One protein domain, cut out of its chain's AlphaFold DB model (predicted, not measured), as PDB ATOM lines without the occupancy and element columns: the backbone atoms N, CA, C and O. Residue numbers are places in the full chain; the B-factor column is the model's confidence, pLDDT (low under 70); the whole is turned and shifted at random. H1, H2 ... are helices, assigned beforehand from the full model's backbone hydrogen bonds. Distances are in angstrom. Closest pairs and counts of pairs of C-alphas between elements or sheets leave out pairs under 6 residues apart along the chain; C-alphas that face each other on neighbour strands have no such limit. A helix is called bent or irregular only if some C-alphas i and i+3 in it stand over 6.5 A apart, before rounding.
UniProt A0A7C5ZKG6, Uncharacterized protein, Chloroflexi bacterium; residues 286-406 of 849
ATOM      1  N   GLU A 286     -46.092 -19.229 204.386       92.75
ATOM      2  CA  GLU A 286     -45.202 -18.312 205.096       92.75
ATOM      3  C   GLU A 286     -45.952 -17.316 205.993       92.75
ATOM      4  O   GLU A 286     -45.459 -16.946 207.057       92.75
ATOM      5  N   GLU A 287     -47.166 -16.932 205.597       92.69
ATOM      6  CA  GLU A 287     -48.074 -16.077 206.360       92.69
ATOM      7  C   GLU A 287     -49.001 -16.912 207.273       92.69
ATOM      8  O   GLU A 287     -49.328 -16.492 208.385       92.69
ATOM      9  N   GLU A 288     -49.409 -18.113 206.842       92.19
ATOM     10  CA  GLU A 288     -50.296 -19.015 207.593       92.19
ATOM     11  C   GLU A 288     -49.593 -19.599 208.833       92.19
ATOM     12  O   GLU A 288     -50.192 -19.663 209.907       92.19
ATOM     13  N   ALA A 289     -48.311 -19.960 208.731       93.94
ATOM     14  CA  ALA A 289     -47.517 -20.513 209.832       93.94
ATOM     15  C   ALA A 289     -47.496 -19.626 211.101       93.94
ATOM     16  O   ALA A 289     -47.876 -20.116 212.174       93.94
ATOM     17  N   PRO A 290     -47.104 -18.334 211.045       91.62
ATOM     18  CA  PRO A 290     -47.145 -17.469 212.221       91.62
ATOM     19  C   PRO A 290     -48.577 -17.213 212.708       91.62
ATOM     20  O   PRO A 290     -48.781 -17.096 213.919       91.62
ATOM     21  N   ALA A 291     -49.574 -17.173 211.817       90.31
ATOM     22  CA  ALA A 291     -50.976 -17.014 212.206       90.31
ATOM     23  C   ALA A 291     -51.494 -18.218 213.019       90.31
ATOM     24  O   ALA A 291     -52.146 -18.029 214.048       90.31
ATOM     25  N   ILE A 292     -51.141 -19.446 212.617       92.06
ATOM     26  CA  ILE A 292     -51.446 -20.674 213.370       92.06
ATOM     27  C   ILE A 292     -50.844 -20.600 214.778       92.06
ATOM     28  O   ILE A 292     -51.530 -20.900 215.755       92.06
ATOM     29  N   GLY A 293     -49.579 -20.181 214.894       91.06
ATOM     30  CA  GLY A 293     -48.890 -20.065 216.180       91.06
ATOM     31  C   GLY A 293     -49.560 -19.071 217.134       91.06
ATOM     32  O   GLY A 293     -49.781 -19.399 218.300       91.06
ATOM     33  N   HIS A 294     -49.929 -17.885 216.638       88.88
ATOM     34  CA  HIS A 294     -50.639 -16.875 217.430       88.88
ATOM     35  C   HIS A 294     -52.015 -17.368 217.891       88.88
ATOM     36  O   HIS A 294     -52.353 -17.245 219.069       88.88
ATOM     37  N   GLU A 295     -52.795 -17.967 216.989       86.81
ATOM     38  CA  GLU A 295     -54.146 -18.431 217.311       86.81
ATOM     39  C   GLU A 295     -54.133 -19.637 218.264       86.81
ATOM     40  O   GLU A 295     -54.987 -19.735 219.150       86.81
ATOM     41  N   LEU A 296     -53.147 -20.533 218.142       88.31
ATOM     42  CA  LEU A 296     -52.953 -21.634 219.085       88.31
ATOM     43  C   LEU A 296     -52.612 -21.115 220.482       88.31
ATOM     44  O   LEU A 296     -53.274 -21.493 221.447       88.31
ATOM     45  N   ALA A 297     -51.624 -20.224 220.583       87.06
ATOM     46  CA  ALA A 297     -51.228 -19.618 221.849       87.06
ATOM     47  C   ALA A 297     -52.408 -18.913 222.528       87.06
ATOM     48  O   ALA A 297     -52.662 -19.134 223.711       87.06
ATOM     49  N   ARG A 298     -53.191 -18.143 221.760       82.94
ATOM     50  CA  ARG A 298     -54.424 -17.506 222.240       82.94
ATOM     51  C   ARG A 298     -55.431 -18.530 222.753       82.94
ATOM     52  O   ARG A 298     -55.978 -18.351 223.836       82.94
ATOM     53  N   THR A 299     -55.666 -19.599 221.992       80.81
ATOM     54  CA  THR A 299     -56.624 -20.657 222.353       80.81
ATOM     55  C   THR A 299     -56.218 -21.371 223.645       80.81
ATOM     56  O   THR A 299     -57.075 -21.685 224.468       80.81
ATOM     57  N   LEU A 300     -54.920 -21.603 223.852       82.81
ATOM     58  CA  LEU A 300     -54.394 -22.261 225.049       82.81
ATOM     59  C   LEU A 300     -54.330 -21.323 226.269       82.81
ATOM     60  O   LEU A 300     -54.529 -21.782 227.394       82.81
ATOM     61  N   ALA A 301     -54.100 -20.024 226.065       77.44
ATOM     62  CA  ALA A 301     -53.998 -19.020 227.130       77.44
ATOM     63  C   ALA A 301     -55.354 -18.571 227.713       77.44
ATOM     64  O   ALA A 301     -55.396 -17.774 228.651       77.44
ATOM     65  N   VAL A 302     -56.487 -19.049 227.183       69.06
ATOM     66  CA  VAL A 302     -57.817 -18.629 227.653       69.06
ATOM     67  C   VAL A 302     -57.972 -18.898 229.157       69.06
ATOM     68  O   VAL A 302     -58.020 -20.044 229.607       69.06
ATOM     69  N   GLY A 303     -58.093 -17.820 229.938       59.47
ATOM     70  CA  GLY A 303     -58.280 -17.876 231.390       59.47
ATOM     71  C   GLY A 303     -57.002 -18.093 232.213       59.47
ATOM     72  O   GLY A 303     -57.127 -18.413 233.397       59.47
ATOM     73  N   SER A 304     -55.809 -17.935 231.625       64.19
ATOM     74  CA  SER A 304     -54.528 -17.908 232.345       64.19
ATOM     75  C   SER A 304     -53.894 -16.513 232.337       64.19
ATOM     76  O   SER A 304     -54.166 -15.692 231.466       64.19
ATOM     77  N   GLU A 305     -53.038 -16.240 233.324       61.06
ATOM     78  CA  GLU A 305     -52.201 -15.026 233.376       61.06
ATOM     79  C   GLU A 305     -50.863 -15.199 232.631       61.06
ATOM     80  O   GLU A 305     -49.991 -14.338 232.710       61.06
ATOM     81  N   LEU A 306     -50.687 -16.324 231.932       64.25
ATOM     82  CA  LEU A 306     -49.440 -16.664 231.250       64.25
ATOM     83  C   LEU A 306     -49.255 -15.826 229.989       64.25
ATOM     84  O   LEU A 306     -50.214 -15.551 229.268       64.25
ATOM     85  N   ASP A 307     -47.997 -15.512 229.689       69.06
ATOM     86  CA  ASP A 307     -47.612 -14.920 228.415       69.06
ATOM     87  C   ASP A 307     -47.894 -15.905 227.256       69.06
ATOM     88  O   ASP A 307     -47.317 -17.000 227.224       69.06
ATOM     89  N   PRO A 308     -48.749 -15.539 226.277       72.06
ATOM     90  CA  PRO A 308     -49.018 -16.366 225.104       72.06
ATOM     91  C   PRO A 308     -47.765 -16.697 224.279       72.06
ATOM     92  O   PRO A 308     -47.775 -17.676 223.532       72.06
ATOM     93  N   ALA A 309     -46.681 -15.921 224.377       73.38
ATOM     94  CA  ALA A 309     -45.453 -16.193 223.632       73.38
ATOM     95  C   ALA A 309     -44.847 -17.570 223.970       73.38
ATOM     96  O   ALA A 309     -44.399 -18.274 223.064       73.38
ATOM     97  N   GLY A 310     -44.917 -17.996 225.237       74.75
ATOM     98  CA  GLY A 310     -44.393 -19.288 225.703       74.75
ATOM     99  C   GLY A 310     -45.204 -20.515 225.262       74.75
ATOM    100  O   GLY A 310     -44.759 -21.644 225.444       74.75
ATOM    101  N   LEU A 311     -46.383 -20.311 224.665       83.88
ATOM    102  CA  LEU A 311     -47.282 -21.375 224.197       83.88
ATOM    103  C   LEU A 311     -47.185 -21.615 222.681       83.88
ATOM    104  O   LEU A 311     -47.989 -22.361 222.115       83.88
ATOM    105  N   ARG A 312     -46.226 -20.974 222.004       88.38
ATOM    106  CA  ARG A 312     -46.043 -21.087 220.554       88.38
ATOM    107  C   ARG A 312     -45.148 -22.278 220.202       88.38
ATOM    108  O   ARG A 312     -44.053 -22.390 220.748       88.38
ATOM    109  N   PRO A 313     -45.559 -23.141 219.257       89.62
ATOM    110  CA  PRO A 313     -44.686 -24.176 218.721       89.62
ATOM    111  C   PRO A 313     -43.471 -23.580 217.993       89.62
ATOM    112  O   PRO A 313     -43.531 -22.432 217.538       89.62
ATOM    113  N   PRO A 314     -42.396 -24.365 217.802       90.88
ATOM    114  CA  PRO A 314     -41.248 -23.943 217.008       90.88
ATOM    115  C   PRO A 314     -41.657 -23.483 215.601       90.88
ATOM    116  O   PRO A 314     -42.468 -24.128 214.933       90.88
ATOM    117  N   ALA A 315     -41.054 -22.393 215.120       91.06
ATOM    118  CA  ALA A 315     -41.380 -21.809 213.814       91.06
ATOM    119  C   ALA A 315     -41.158 -22.782 212.641       91.06
ATOM    120  O   ALA A 315     -41.853 -22.707 211.630       91.06
ATOM    121  N   ASP A 316     -40.204 -23.711 212.762       91.69
ATOM    122  CA  ASP A 316     -39.996 -24.776 211.780       91.69
ATOM    123  C   ASP A 316     -41.197 -25.726 211.672       91.69
ATOM    124  O   ASP A 316     -41.698 -25.970 210.575       91.69
ATOM    125  N   LEU A 317     -41.724 -26.183 212.812       91.81
ATOM    126  CA  LEU A 317     -42.902 -27.047 212.850       91.81
ATOM    127  C   LEU A 317     -44.127 -26.339 212.257       91.81
ATOM    128  O   LEU A 317     -44.851 -26.928 211.459       91.81
ATOM    129  N   LEU A 318     -44.338 -25.060 212.591       93.50
ATOM    130  CA  LEU A 318     -45.437 -24.266 212.029       93.50
ATOM    131  C   LEU A 318     -45.334 -24.136 210.500       93.50
ATOM    132  O   LEU A 318     -46.347 -24.268 209.814       93.50
ATOM    133  N   ARG A 319     -44.120 -23.940 209.961       94.81
ATOM    134  CA  ARG A 319     -43.875 -23.910 208.509       94.81
ATOM    135  C   ARG A 319     -44.160 -25.258 207.851       94.81
ATOM    136  O   ARG A 319     -44.813 -25.278 206.813       94.81
ATOM    137  N   ARG A 320     -43.742 -26.373 208.459       93.94
ATOM    138  CA  ARG A 320     -44.049 -27.727 207.960       93.94
ATOM    139  C   ARG A 320     -45.552 -28.007 207.949       93.94
ATOM    140  O   ARG A 320     -46.068 -28.497 206.951       93.94
ATOM    141  N   VAL A 321     -46.271 -27.635 209.009       94.38
ATOM    142  CA  VAL A 321     -47.734 -27.801 209.104       94.38
ATOM    143  C   VAL A 321     -48.472 -26.969 208.053       94.38
ATOM    144  O   VAL A 321     -49.355 -27.492 207.372       94.38
ATOM    145  N   ALA A 322     -48.114 -25.693 207.898       94.69
ATOM    146  CA  ALA A 322     -48.710 -24.826 206.881       94.69
ATOM    147  C   ALA A 322     -48.371 -25.301 205.455       94.69
ATOM    148  O   ALA A 322     -49.245 -25.344 204.589       94.69
ATOM    149  N   GLY A 323     -47.123 -25.725 205.225       95.38
ATOM    150  CA  GLY A 323     -46.665 -26.289 203.955       95.38
ATOM    151  C   GLY A 323     -47.435 -27.552 203.567       95.38
ATOM    152  O   GLY A 323     -47.989 -27.609 202.471       95.38
ATOM    153  N   LEU A 324     -47.569 -28.504 204.497       94.19
ATOM    154  CA  LEU A 324     -48.370 -29.715 204.311       94.19
ATOM    155  C   LEU A 324     -49.823 -29.378 203.959       94.19
ATOM    156  O   LEU A 324     -50.395 -29.949 203.036       94.19
ATOM    157  N   ALA A 325     -50.442 -28.439 204.676       93.38
ATOM    158  CA  ALA A 325     -51.822 -28.058 204.401       93.38
ATOM    159  C   ALA A 325     -51.986 -27.464 202.997       93.38
ATOM    160  O   ALA A 325     -52.944 -27.795 202.297       93.38
ATOM    161  N   ALA A 326     -51.057 -26.609 202.569       93.12
ATOM    162  CA  ALA A 326     -51.058 -26.053 201.222       93.12
ATOM    163  C   ALA A 326     -50.839 -27.123 200.144       93.12
ATOM    164  O   ALA A 326     -51.514 -27.079 199.114       93.12
ATOM    165  N   GLU A 327     -49.967 -28.099 200.393       92.94
ATOM    166  CA  GLU A 327     -49.769 -29.249 199.511       92.94
ATOM    167  C   GLU A 327     -51.057 -30.072 199.377       92.94
ATOM    168  O   GLU A 327     -51.566 -30.247 198.269       92.94
ATOM    169  N   LEU A 328     -51.659 -30.490 200.498       91.56
ATOM    170  CA  LEU A 328     -52.892 -31.285 200.505       91.56
ATOM    171  C   LEU A 328     -54.057 -30.549 199.822       91.56
ATOM    172  O   LEU A 328     -54.838 -31.166 199.101       91.56
ATOM    173  N   ARG A 329     -54.172 -29.225 200.005       90.62
ATOM    174  CA  ARG A 329     -55.191 -28.387 199.342       90.62
ATOM    175  C   ARG A 329     -54.987 -28.295 197.824       90.62
ATOM    176  O   ARG A 329     -55.961 -28.091 197.106       90.62
ATOM    177  N   ARG A 330     -53.752 -28.408 197.326       89.94
ATOM    178  CA  ARG A 330     -53.423 -28.327 195.888       89.94
ATOM    179  C   ARG A 330     -53.282 -29.695 195.221       89.94
ATOM    180  O   ARG A 330     -53.156 -29.757 194.002       89.94
ATOM    181  N   HIS A 331     -53.306 -30.773 195.998       89.38
ATOM    182  CA  HIS A 331     -53.070 -32.113 195.487       89.38
ATOM    183  C   HIS A 331     -54.152 -32.527 194.467       89.38
ATOM    184  O   HIS A 331     -55.338 -32.444 194.794       89.38
ATOM    185  N   PRO A 332     -53.799 -33.043 193.274       84.56
ATOM    186  CA  PRO A 332     -54.768 -33.317 192.207       84.56
ATOM    187  C   PRO A 332     -55.890 -34.293 192.587       84.56
ATOM    188  O   PRO A 332     -57.020 -34.137 192.147       84.56
ATOM    189  N   GLN A 333     -55.586 -35.293 193.420       81.19
ATOM    190  CA  GLN A 333     -56.543 -36.351 193.782       81.19
ATOM    191  C   GLN A 333     -57.438 -36.015 194.987       81.19
ATOM    192  O   GLN A 333     -58.484 -36.631 195.151       81.19
ATOM    193  N   ILE A 334     -57.025 -35.085 195.860       83.31
ATOM    194  CA  ILE A 334     -57.723 -34.820 197.140       83.31
ATOM    195  C   ILE A 334     -58.028 -33.351 197.394       83.31
ATOM    196  O   ILE A 334     -58.864 -33.045 198.244       83.31
ATOM    197  N   GLY A 335     -57.378 -32.444 196.667       83.38
ATOM    198  CA  GLY A 335     -57.440 -31.009 196.898       83.38
ATOM    199  C   GLY A 335     -58.859 -30.464 196.838       83.38
ATOM    200  O   GLY A 335     -59.226 -29.665 197.692       83.38
ATOM    201  N   GLU A 336     -59.696 -30.945 195.918       80.06
ATOM    202  CA  GLU A 336     -61.090 -30.500 195.792       80.06
ATOM    203  C   GLU A 336     -61.887 -30.703 197.093       80.06
ATOM    204  O   GLU A 336     -62.481 -29.763 197.628       80.06
ATOM    205  N   VAL A 337     -61.822 -31.904 197.678       79.38
ATOM    206  CA  VAL A 337     -62.516 -32.219 198.937       79.38
ATOM    207  C   VAL A 337     -61.829 -31.531 200.118       79.38
ATOM    208  O   VAL A 337     -62.489 -30.904 200.953       79.38
ATOM    209  N   VAL A 338     -60.496 -31.603 200.178       84.00
ATOM    210  CA  VAL A 338     -59.686 -31.081 201.286       84.00
ATOM    211  C   VAL A 338     -59.803 -29.562 201.398       84.00
ATOM    212  O   VAL A 338     -59.932 -29.059 202.514       84.00
ATOM    213  N   ARG A 339     -59.853 -28.809 200.291       82.56
ATOM    214  CA  ARG A 339     -60.013 -27.339 200.302       82.56
ATOM    215  C   ARG A 339     -61.276 -26.875 201.013       82.56
ATOM    216  O   ARG A 339     -61.279 -25.781 201.563       82.56
ATOM    217  N   SER A 340     -62.330 -27.688 201.040       75.94
ATOM    218  CA  SER A 340     -63.572 -27.347 201.745       75.94
ATOM    219  C   SER A 340     -63.561 -27.711 203.241       75.94
ATOM    220  O   SER A 340     -64.410 -27.227 203.990       75.94
ATOM    221  N   ARG A 341     -62.607 -28.545 203.693       83.06
ATOM    222  CA  ARG A 341     -62.600 -29.177 205.031       83.06
ATOM    223  C   ARG A 341     -61.333 -28.908 205.861       83.06
ATOM    224  O   ARG A 341     -61.385 -28.946 207.092       83.06
ATOM    225  N   LEU A 342     -60.205 -28.590 205.225       88.75
ATOM    226  CA  LEU A 342     -58.910 -28.331 205.865       88.75
ATOM    227  C   LEU A 342     -58.606 -26.828 205.933       88.75
ATOM    228  O   LEU A 342     -57.852 -26.265 205.137       88.75
ATOM    229  N   SER A 343     -59.194 -26.174 206.931       89.06
ATOM    230  CA  SER A 343     -58.977 -24.751 207.216       89.06
ATOM    231  C   SER A 343     -57.724 -24.496 208.060       89.06
ATOM    232  O   SER A 343     -57.254 -25.395 208.753       89.06
ATOM    233  N   THR A 344     -57.232 -23.254 208.101       87.69
ATOM    234  CA  THR A 344     -56.176 -22.826 209.047       87.69
ATOM    235  C   THR A 344     -56.555 -23.137 210.496       87.69
ATOM    236  O   THR A 344     -55.750 -23.606 211.295       87.69
ATOM    237  N   ARG A 345     -57.838 -22.957 210.825       85.88
ATOM    238  CA  ARG A 345     -58.412 -23.287 212.131       85.88
ATOM    239  C   ARG A 345     -58.331 -24.791 212.433       85.88
ATOM    240  O   ARG A 345     -58.101 -25.158 213.579       85.88
ATOM    241  N   SER A 346     -58.460 -25.652 211.422       89.69
ATOM    242  CA  SER A 346     -58.264 -27.100 211.568       89.69
ATOM    243  C   SER A 346     -56.824 -27.429 211.985       89.69
ATOM    244  O   SER A 346     -56.625 -28.277 212.847       89.69
ATOM    245  N   LEU A 347     -55.828 -26.712 211.447       91.44
ATOM    246  CA  LEU A 347     -54.409 -26.899 211.783       91.44
ATOM    247  C   LEU A 347     -54.092 -26.462 213.218       91.44
ATOM    248  O   LEU A 347     -53.411 -27.180 213.950       91.44
ATOM    249  N   VAL A 348     -54.658 -25.329 213.652       90.50
ATOM    250  CA  VAL A 348     -54.604 -24.891 215.059       90.50
ATOM    251  C   VAL A 348     -55.151 -25.985 215.979       90.50
ATOM    252  O   VAL A 348     -54.580 -26.250 217.034       90.50
ATOM    253  N   TYR A 349     -56.222 -26.674 215.575       89.50
ATOM    254  CA  TYR A 349     -56.769 -27.779 216.362       89.50
ATOM    255  C   TYR A 349     -55.893 -29.013 216.364       89.50
ATOM    256  O   TYR A 349     -55.820 -29.660 217.398       89.50
ATOM    257  N   TRP A 350     -55.234 -29.352 215.257       91.88
ATOM    258  CA  TRP A 350     -54.318 -30.491 215.245       91.88
ATOM    259  C   TRP A 350     -53.208 -30.295 216.269       91.88
ATOM    260  O   TRP A 350     -52.971 -31.168 217.098       91.88
ATOM    261  N   LEU A 351     -52.605 -29.105 216.271       92.00
ATOM    262  CA  LEU A 351     -51.570 -28.742 217.233       92.00
ATOM    263  C   LEU A 351     -52.116 -28.683 218.662       92.00
ATOM    264  O   LEU A 351     -51.497 -29.230 219.568       92.00
ATOM    265  N   GLY A 352     -53.290 -28.083 218.875       90.19
ATOM    266  CA  GLY A 352     -53.920 -28.034 220.196       90.19
ATOM    267  C   GLY A 352     -54.258 -29.423 220.744       90.19
ATOM    268  O   GLY A 352     -53.981 -29.717 221.903       90.19
ATOM    269  N   LEU A 353     -54.816 -30.305 219.912       89.88
ATOM    270  CA  LEU A 353     -55.122 -31.684 220.285       89.88
ATOM    271  C   LEU A 353     -53.842 -32.460 220.587       89.88
ATOM    272  O   LEU A 353     -53.797 -33.131 221.613       89.88
ATOM    273  N   ALA A 354     -52.799 -32.341 219.760       89.69
ATOM    274  CA  ALA A 354     -51.506 -32.981 220.002       89.69
ATOM    275  C   ALA A 354     -50.873 -32.494 221.317       89.69
ATOM    276  O   ALA A 354     -50.485 -33.311 222.150       89.69
ATOM    277  N   ALA A 355     -50.866 -31.177 221.557       88.19
ATOM    278  CA  ALA A 355     -50.331 -30.578 222.781       88.19
ATOM    279  C   ALA A 355     -51.032 -31.085 224.051       88.19
ATOM    280  O   ALA A 355     -50.383 -31.316 225.068       88.19
ATOM    281  N   ILE A 356     -52.359 -31.247 224.008       86.50
ATOM    282  CA  ILE A 356     -53.153 -31.604 225.193       86.50
ATOM    283  C   ILE A 356     -53.212 -33.119 225.405       86.50
ATOM    284  O   ILE A 356     -53.029 -33.581 226.532       86.50
ATOM    285  N   SER A 357     -53.457 -33.889 224.339       84.94
ATOM    286  CA  SER A 357     -53.573 -35.353 224.407       84.94
ATOM    287  C   SER A 357     -52.221 -36.060 224.549       84.94
ATOM    288  O   SER A 357     -52.178 -37.201 224.992       84.94
ATOM    289  N   GLY A 358     -51.112 -35.407 224.177       80.38
ATOM    290  CA  GLY A 358     -49.777 -36.015 224.154       80.38
ATOM    291  C   GLY A 358     -49.540 -36.975 222.982       80.38
ATOM    292  O   GLY A 358     -48.486 -37.617 222.924       80.38
ATOM    293  N   LEU A 359     -50.493 -37.075 222.050       85.62
ATOM    294  CA  LEU A 359     -50.324 -37.792 220.789       85.62
ATOM    295  C   LEU A 359     -49.316 -37.077 219.882       85.62
ATOM    296  O   LEU A 359     -49.118 -35.863 219.971       85.62
ATOM    297  N   THR A 360     -48.693 -37.834 218.979       90.44
ATOM    298  CA  THR A 360     -47.873 -37.247 217.917       90.44
ATOM    299  C   THR A 360     -48.756 -36.462 216.956       90.44
ATOM    300  O   THR A 360     -49.939 -36.769 216.761       90.44
ATOM    301  N   LEU A 361     -48.191 -35.414 216.357       90.81
ATOM    302  CA  LEU A 361     -48.954 -34.565 215.447       90.81
ATOM    303  C   LEU A 361     -49.416 -35.339 214.202       90.81
ATOM    304  O   LEU A 361     -50.539 -35.129 213.741       90.81
ATOM    305  N   ALA A 362     -48.595 -36.278 213.718       91.69
ATOM    306  CA  ALA A 362     -48.954 -37.183 212.630       91.69
ATOM    307  C   ALA A 362     -50.189 -38.032 212.974       91.69
ATOM    308  O   ALA A 362     -51.137 -38.081 212.191       91.69
ATOM    309  N   GLU A 363     -50.259 -38.617 214.175       90.06
ATOM    310  CA  GLU A 363     -51.417 -39.412 214.599       90.06
ATOM    311  C   GLU A 363     -52.711 -38.584 214.646       90.06
ATOM    312  O   GLU A 363     -53.768 -39.039 214.198       90.06
ATOM    313  N   VAL A 364     -52.641 -37.346 215.145       90.94
ATOM    314  CA  VAL A 364     -53.794 -36.430 215.157       90.94
ATOM    315  C   VAL A 364     -54.224 -36.065 213.732       90.94
ATOM    316  O   VAL A 364     -55.418 -36.110 213.420       90.94
ATOM    317  N   ALA A 365     -53.268 -35.750 212.855       91.56
ATOM    318  CA  ALA A 365     -53.533 -35.396 211.464       91.56
ATOM    319  C   ALA A 365     -54.150 -36.567 210.674       91.56
ATOM    320  O   ALA A 365     -55.174 -36.381 210.008       91.56
ATOM    321  N   ARG A 366     -53.618 -37.793 210.811       91.12
ATOM    322  CA  ARG A 366     -54.177 -39.007 210.182       91.12
ATOM    323  C   ARG A 366     -55.624 -39.236 210.614       91.12
ATOM    324  O   ARG A 366     -56.502 -39.474 209.786       91.12
ATOM    325  N   ARG A 367     -55.920 -39.083 211.907       89.00
ATOM    326  CA  ARG A 367     -57.295 -39.202 212.421       89.00
ATOM    327  C   ARG A 367     -58.225 -38.140 211.847       89.00
ATOM    328  O   ARG A 367     -59.357 -38.464 211.494       89.00
ATOM    329  N   ALA A 368     -57.763 -36.900 211.706       88.75
ATOM    330  CA  ALA A 368     -58.550 -35.842 211.078       88.75
ATOM    331  C   ALA A 368     -58.840 -36.124 209.591       88.75
ATOM    332  O   ALA A 368     -59.898 -35.742 209.081       88.75
ATOM    333  N   MET A 369     -57.952 -36.840 208.894       89.94
ATOM    334  CA  MET A 369     -58.175 -37.249 207.505       89.94
ATOM    335  C   MET A 369     -59.293 -38.282 207.338       89.94
ATOM    336  O   MET A 369     -59.882 -38.342 206.262       89.94
ATOM    337  N   LEU A 370     -59.690 -39.014 208.386       86.56
ATOM    338  CA  LEU A 370     -60.822 -39.951 208.308       86.56
ATOM    339  C   LEU A 370     -62.139 -39.261 207.920       86.56
ATOM    340  O   LEU A 370     -62.955 -39.849 207.211       86.56
ATOM    341  N   THR A 371     -62.349 -38.019 208.355       81.50
ATOM    342  CA  THR A 371     -63.546 -37.220 208.030       81.50
ATOM    343  C   THR A 371     -63.295 -36.189 206.926       81.50
ATOM    344  O   THR A 371     -64.241 -35.663 206.332       81.50
ATOM    345  N   THR A 372     -62.026 -35.911 206.622       84.00
ATOM    346  CA  THR A 372     -61.621 -34.874 205.664       84.00
ATOM    347  C   THR A 372     -61.378 -35.432 204.264       84.00
ATOM    348  O   THR A 372     -61.809 -34.805 203.300       84.00
ATOM    349  N   ALA A 373     -60.758 -36.608 204.144       85.88
ATOM    350  CA  ALA A 373     -60.411 -37.233 202.872       85.88
ATOM    351  C   ALA A 373     -61.292 -38.470 202.581       85.88
ATOM    352  O   ALA A 373     -61.608 -39.240 203.504       85.88
ATOM    353  N   PRO A 374     -61.687 -38.682 201.312       84.00
ATOM    354  CA  PRO A 374     -62.430 -39.871 200.906       84.00
ATOM    355  C   PRO A 374     -61.573 -41.143 201.063       84.00
ATOM    356  O   PRO A 374     -60.346 -41.049 200.968       84.00
ATOM    357  N   PRO A 375     -62.175 -42.319 201.343       85.62
ATOM    358  CA  PRO A 375     -61.450 -43.549 201.679       85.62
ATOM    359  C   PRO A 375     -60.321 -43.911 200.708       85.62
ATOM    360  O   PRO A 375     -59.216 -44.210 201.156       85.62
ATOM    361  N   GLU A 376     -60.586 -43.812 199.408       84.19
ATOM    362  CA  GLU A 376     -59.674 -44.121 198.305       84.19
ATOM    363  C   GLU A 376     -58.417 -43.241 198.270       84.19
ATOM    364  O   GLU A 376     -57.401 -43.645 197.715       84.19
ATOM    365  N   ALA A 377     -58.454 -42.068 198.904       84.44
ATOM    366  CA  ALA A 377     -57.376 -41.091 198.834       84.44
ATOM    367  C   ALA A 377     -56.716 -40.796 200.194       84.44
ATOM    368  O   ALA A 377     -55.821 -39.955 200.302       84.44
ATOM    369  N   ARG A 378     -57.124 -41.518 201.249       90.06
ATOM    370  CA  ARG A 378     -56.514 -41.419 202.587       90.06
ATOM    371  C   ARG A 378     -55.069 -41.899 202.609       90.06
ATOM    372  O   ARG A 378     -54.280 -41.319 203.341       90.06
ATOM    373  N   ALA A 379     -54.728 -42.917 201.816       89.62
ATOM    374  CA  ALA A 379     -53.368 -43.457 201.763       89.62
ATOM    375  C   ALA A 379     -52.351 -42.375 201.368       89.62
ATOM    376  O   ALA A 379     -51.373 -42.167 202.078       89.62
ATOM    377  N   VAL A 380     -52.661 -41.610 200.317       88.75
ATOM    378  CA  VAL A 380     -51.836 -40.489 199.846       88.75
ATOM    379  C   VAL A 380     -51.727 -39.390 200.906       88.75
ATOM    380  O   VAL A 380     -50.650 -38.857 201.154       88.75
ATOM    381  N   ALA A 381     -52.835 -39.062 201.578       89.75
ATOM    382  CA  ALA A 381     -52.813 -38.072 202.651       89.75
ATOM    383  C   ALA A 381     -51.947 -38.522 203.842       89.75
ATOM    384  O   ALA A 381     -51.247 -37.697 204.423       89.75
ATOM    385  N   TYR A 382     -51.985 -39.809 204.209       92.56
ATOM    386  CA  TYR A 382     -51.175 -40.361 205.297       92.56
ATOM    387  C   TYR A 382     -49.684 -40.325 204.975       92.56
ATOM    388  O   TYR A 382     -48.918 -39.863 205.810       92.56
ATOM    389  N   GLU A 383     -49.296 -40.714 203.761       90.94
ATOM    390  CA  GLU A 383     -47.905 -40.649 203.301       90.94
ATOM    391  C   GLU A 383     -47.337 -39.228 203.445       90.94
ATOM    392  O   GLU A 383     -46.322 -39.028 204.111       90.94
ATOM    393  N   ARG A 384     -48.059 -38.215 202.947       91.62
ATOM    394  CA  ARG A 384     -47.646 -36.805 203.075       91.62
ATOM    395  C   ARG A 384     -47.596 -36.310 204.517       91.62
ATOM    396  O   ARG A 384     -46.711 -35.537 204.880       91.62
ATOM    397  N   ILE A 385     -48.541 -36.742 205.352       92.81
ATOM    398  CA  ILE A 385     -48.542 -36.419 206.784       92.81
ATOM    399  C   ILE A 385     -47.295 -36.988 207.466       92.81
ATOM    400  O   ILE A 385     -46.653 -36.277 208.241       92.81
ATOM    401  N   ASP A 386     -46.952 -38.240 207.177       90.25
ATOM    402  CA  ASP A 386     -45.839 -38.942 207.814       90.25
ATOM    403  C   ASP A 386     -44.490 -38.347 207.387       90.25
ATOM    404  O   ASP A 386     -43.621 -38.119 208.236       90.25
ATOM    405  N   GLU A 387     -44.350 -37.991 206.105       89.50
ATOM    406  CA  GLU A 387     -43.185 -37.280 205.564       89.50
ATOM    407  C   GLU A 387     -42.977 -35.909 206.233       89.50
ATOM    408  O   GLU A 387     -41.861 -35.569 206.645       89.50
ATOM    409  N   ALA A 388     -44.047 -35.116 206.367       89.62
ATOM    410  CA  ALA A 388     -43.955 -33.732 206.827       89.62
ATOM    411  C   ALA A 388     -43.892 -33.586 208.360       89.62
ATOM    412  O   ALA A 388     -43.129 -32.763 208.883       89.62
ATOM    413  N   LEU A 389     -44.709 -34.344 209.097       88.25
ATOM    414  CA  LEU A 389     -44.902 -34.145 210.539       88.25
ATOM    415  C   LEU A 389     -44.047 -35.081 211.394       88.25
ATOM    416  O   LEU A 389     -43.706 -34.695 212.512       88.25
ATOM    417  N   ARG A 390     -43.647 -36.250 210.866       80.75
ATOM    418  CA  ARG A 390     -42.911 -37.307 211.592       80.75
ATOM    419  C   ARG A 390     -43.634 -37.732 212.891       80.75
ATOM    420  O   ARG A 390     -44.681 -37.203 213.261       80.75
ATOM    421  N   GLU A 391     -43.077 -38.683 213.640       79.06
ATOM    422  CA  GLU A 391     -43.593 -39.061 214.975       79.06
ATOM    423  C   GLU A 391     -43.132 -38.067 216.068       79.06
ATOM    424  O   GLU A 391     -42.671 -38.438 217.149       79.06
ATOM    425  N   GLU A 392     -43.229 -36.768 215.770       77.00
ATOM    426  CA  GLU A 392     -42.827 -35.675 216.654       77.00
ATOM    427  C   GLU A 392     -43.941 -35.368 217.672       77.00
ATOM    428  O   GLU A 392     -45.118 -35.204 217.323       77.00
ATOM    429  N   ARG A 393     -43.578 -35.298 218.960       82.94
ATOM    430  CA  ARG A 393     -44.490 -34.909 220.045       82.94
ATOM    431  C   ARG A 393     -44.349 -33.426 220.345       82.94
ATOM    432  O   ARG A 393     -43.243 -32.926 220.529       82.94
ATOM    433  N   LEU A 394     -45.482 -32.743 220.468       84.19
ATOM    434  CA  LEU A 394     -45.505 -31.325 220.792       84.19
ATOM    435  C   LEU A 394     -45.397 -31.124 222.311       84.19
ATOM    436  O   LEU A 394     -46.349 -31.375 223.048       84.19
ATOM    437  N   ALA A 395     -44.234 -30.669 222.776       78.69
ATOM    438  CA  ALA A 395     -43.984 -30.368 224.184       78.69
ATOM    439  C   ALA A 395     -44.176 -28.866 224.457       78.69
ATOM    440  O   ALA A 395     -43.260 -28.071 224.264       78.69
ATOM    441  N   LEU A 396     -45.375 -28.480 224.901       82.12
ATOM    442  CA  LEU A 396     -45.677 -27.123 225.373       82.12
ATOM    443  C   LEU A 396     -45.876 -27.130 226.891       82.12
ATOM    444  O   LEU A 396     -46.481 -28.057 227.436       82.12
ATOM    445  N   ASP A 397     -45.407 -26.086 227.580       80.81
ATOM    446  CA  ASP A 397     -45.677 -25.923 229.009       80.81
ATOM    447  C   ASP A 397     -47.098 -25.394 229.222       80.81
ATOM    448  O   ASP A 397     -47.370 -24.197 229.173       80.81
ATOM    449  N   LEU A 398     -48.029 -26.317 229.449       80.62
ATOM    450  CA  LEU A 398     -49.435 -25.996 229.674       80.62
ATOM    451  C   LEU A 398     -49.742 -25.665 231.146       80.62
ATOM    452  O   LEU A 398     -50.913 -25.450 231.479       80.62
ATOM    453  N   ARG A 399     -48.753 -25.640 232.054       77.75
ATOM    454  CA  ARG A 399     -48.994 -25.372 233.484       77.75
ATOM    455  C   ARG A 399     -49.644 -24.007 233.665       77.75
ATOM    456  O   ARG A 399     -49.172 -23.020 233.133       77.75
ATOM    457  N   GLY A 400     -50.742 -23.953 234.419       65.88
ATOM    458  CA  GLY A 400     -51.503 -22.717 234.652       65.88
ATOM    459  C   GLY A 400     -52.537 -22.371 233.569       65.88
ATOM    460  O   GLY A 400     -53.372 -21.501 233.802       65.88
ATOM    461  N   THR A 401     -52.558 -23.077 232.432       74.50
ATOM    462  CA  THR A 401     -53.621 -22.946 231.416       74.50
ATOM    463  C   THR A 401     -54.863 -23.769 231.769       74.50
ATOM    464  O   THR A 401     -54.808 -24.692 232.588       74.50
ATOM    465  N   ALA A 402     -55.997 -23.487 231.117       65.56
ATOM    466  CA  ALA A 402     -57.177 -24.352 231.194       65.56
ATOM    467  C   ALA A 402     -56.860 -25.788 230.730       65.56
ATOM    468  O   ALA A 402     -57.309 -26.753 231.351       65.56
ATOM    469  N   ALA A 403     -56.019 -25.919 229.700       67.25
ATOM    470  CA  ALA A 403     -55.506 -27.184 229.188       67.25
ATOM    471  C   ALA A 403     -54.589 -27.928 230.184       67.25
ATOM    472  O   ALA A 403     -54.574 -29.157 230.215       67.25
ATOM    473  N   GLY A 404     -53.892 -27.204 231.066       66.31
ATOM    474  CA  GLY A 404     -53.099 -27.765 232.165       66.31
ATOM    475  C   GLY A 404     -53.929 -28.413 233.281       66.31
ATOM    476  O   GLY A 404     -53.374 -29.115 234.121       66.31
ATOM    477  N   ARG A 405     -55.258 -28.225 233.288       67.12
ATOM    478  CA  ARG A 405     -56.210 -28.826 234.249       67.12
ATOM    479  C   ARG A 405     -56.841 -30.129 233.722       67.12
ATOM    480  O   ARG A 405     -58.016 -30.413 233.992       67.12
ATOM    481  N   ARG A 406     -56.094 -30.876 232.905       69.50
ATOM    482  CA  ARG A 406     -56.493 -32.171 232.324       69.50
ATOM    483  C   ARG A 406     -56.783 -33.225 233.395       69.50
ATOM    484  O   ARG A 406     -56.248 -33.148 234.500       69.50
TER     485      ARG A 406
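Overview. This is residues 286 to 406 of the 849 residues of an uncharacterized protein of Chloroflexi bacterium (UniProt A0A7C5ZKG6). H5 runs through the middle of an elongated helical body, with H1 on one side of it and the hairpin of H6 and H7 on the other; H3 runs alongside H7 and meets H1 at a steep angle. Short H4 lies toward one end of the long axis, and short H2 and the last part of residues 390 to 406, a stretch with no named element, lie toward the other. The printed part has 121 residues with seven named helices, H1 to H7 in chain order, and no named strand: all helix. It is compact, with a radius of gyration of the C-alphas of 14.3 A and spans of 45 by 27 by 22 A.

Along the chain. H1, residues 286 to 300, begins with C-alpha 286 at (-45.202, -18.312, 205.096) and is 22.3 A long; it is neither bent nor irregular, but only just, with C-alphas 287 and 290 6.1 A apart. H2 is residues 308 to 311. H3, residues 315 to 330, is 22.6 A long and ends with C-alpha 330 at (-53.423, -28.327, 195.888). H4 is residues 335 to 341. H5, residues 344 to 357, is 20.0 A long. H6, residues 361 to 372, is 16.0 A long and neither bent nor irregular, but only just: C-alphas 368 and 371 are 6.0 A apart. H7, residues 375 to 389, is 21.0 A long and irregular, with C-alphas 376 and 379 7.2 A apart; C-alpha 389 is at (-44.902, -34.145, 210.539).

Arrangement. H3 is the hub and touches four helices. With residues 315 to 322 alone it touches H1 at a steep tilt of 66 degrees, opposite ways; the closest C-alphas, of Ala 289 and Leu 318, are 4.8 A apart. H3 touches H7 at a shallow tilt of 24 degrees, opposite ways, closest at the C-alphas of Arg 320 and Ala 388, 6.1 A. H3 and H5 only just touch, with 3 pairs of C-alphas within 8 A, and H3 and H4 touch only at the corner. H5 touches H1, closest at the C-alphas of Leu 296 and Val 348, 5.4 A, and H6, closest at those of Ala 354 and Leu 361, 5.5 A. H6 and H7 form a hairpin at a shallow tilt of 23 degrees. H2 touches H1, closest at the C-alphas of Ala 297 and Leu 311, 4.9 A. H1 and H7 are apart. Every O i to N i+4 pair is within hydrogen-bond range in H3 and H5, against 9 of 11 in H1, 6 of 8 in H6, 9 of 11 in H7 and 1 of 3 in H4, where 3 of 4 O i to N i+3 pairs are; H2 is too short for an O i to N i+4 pair.

Size, cuts and confidence. The C-alphas farthest apart, of Glu 305 and Glu 376, are 46.2 A apart. The printed part has no cut; the link from H1 to H2 is short, and the other links between helices are tight. The mean pLDDT of the printed part is 85.1, with residues 302 to 307, 400 and 402 to 406 under 70.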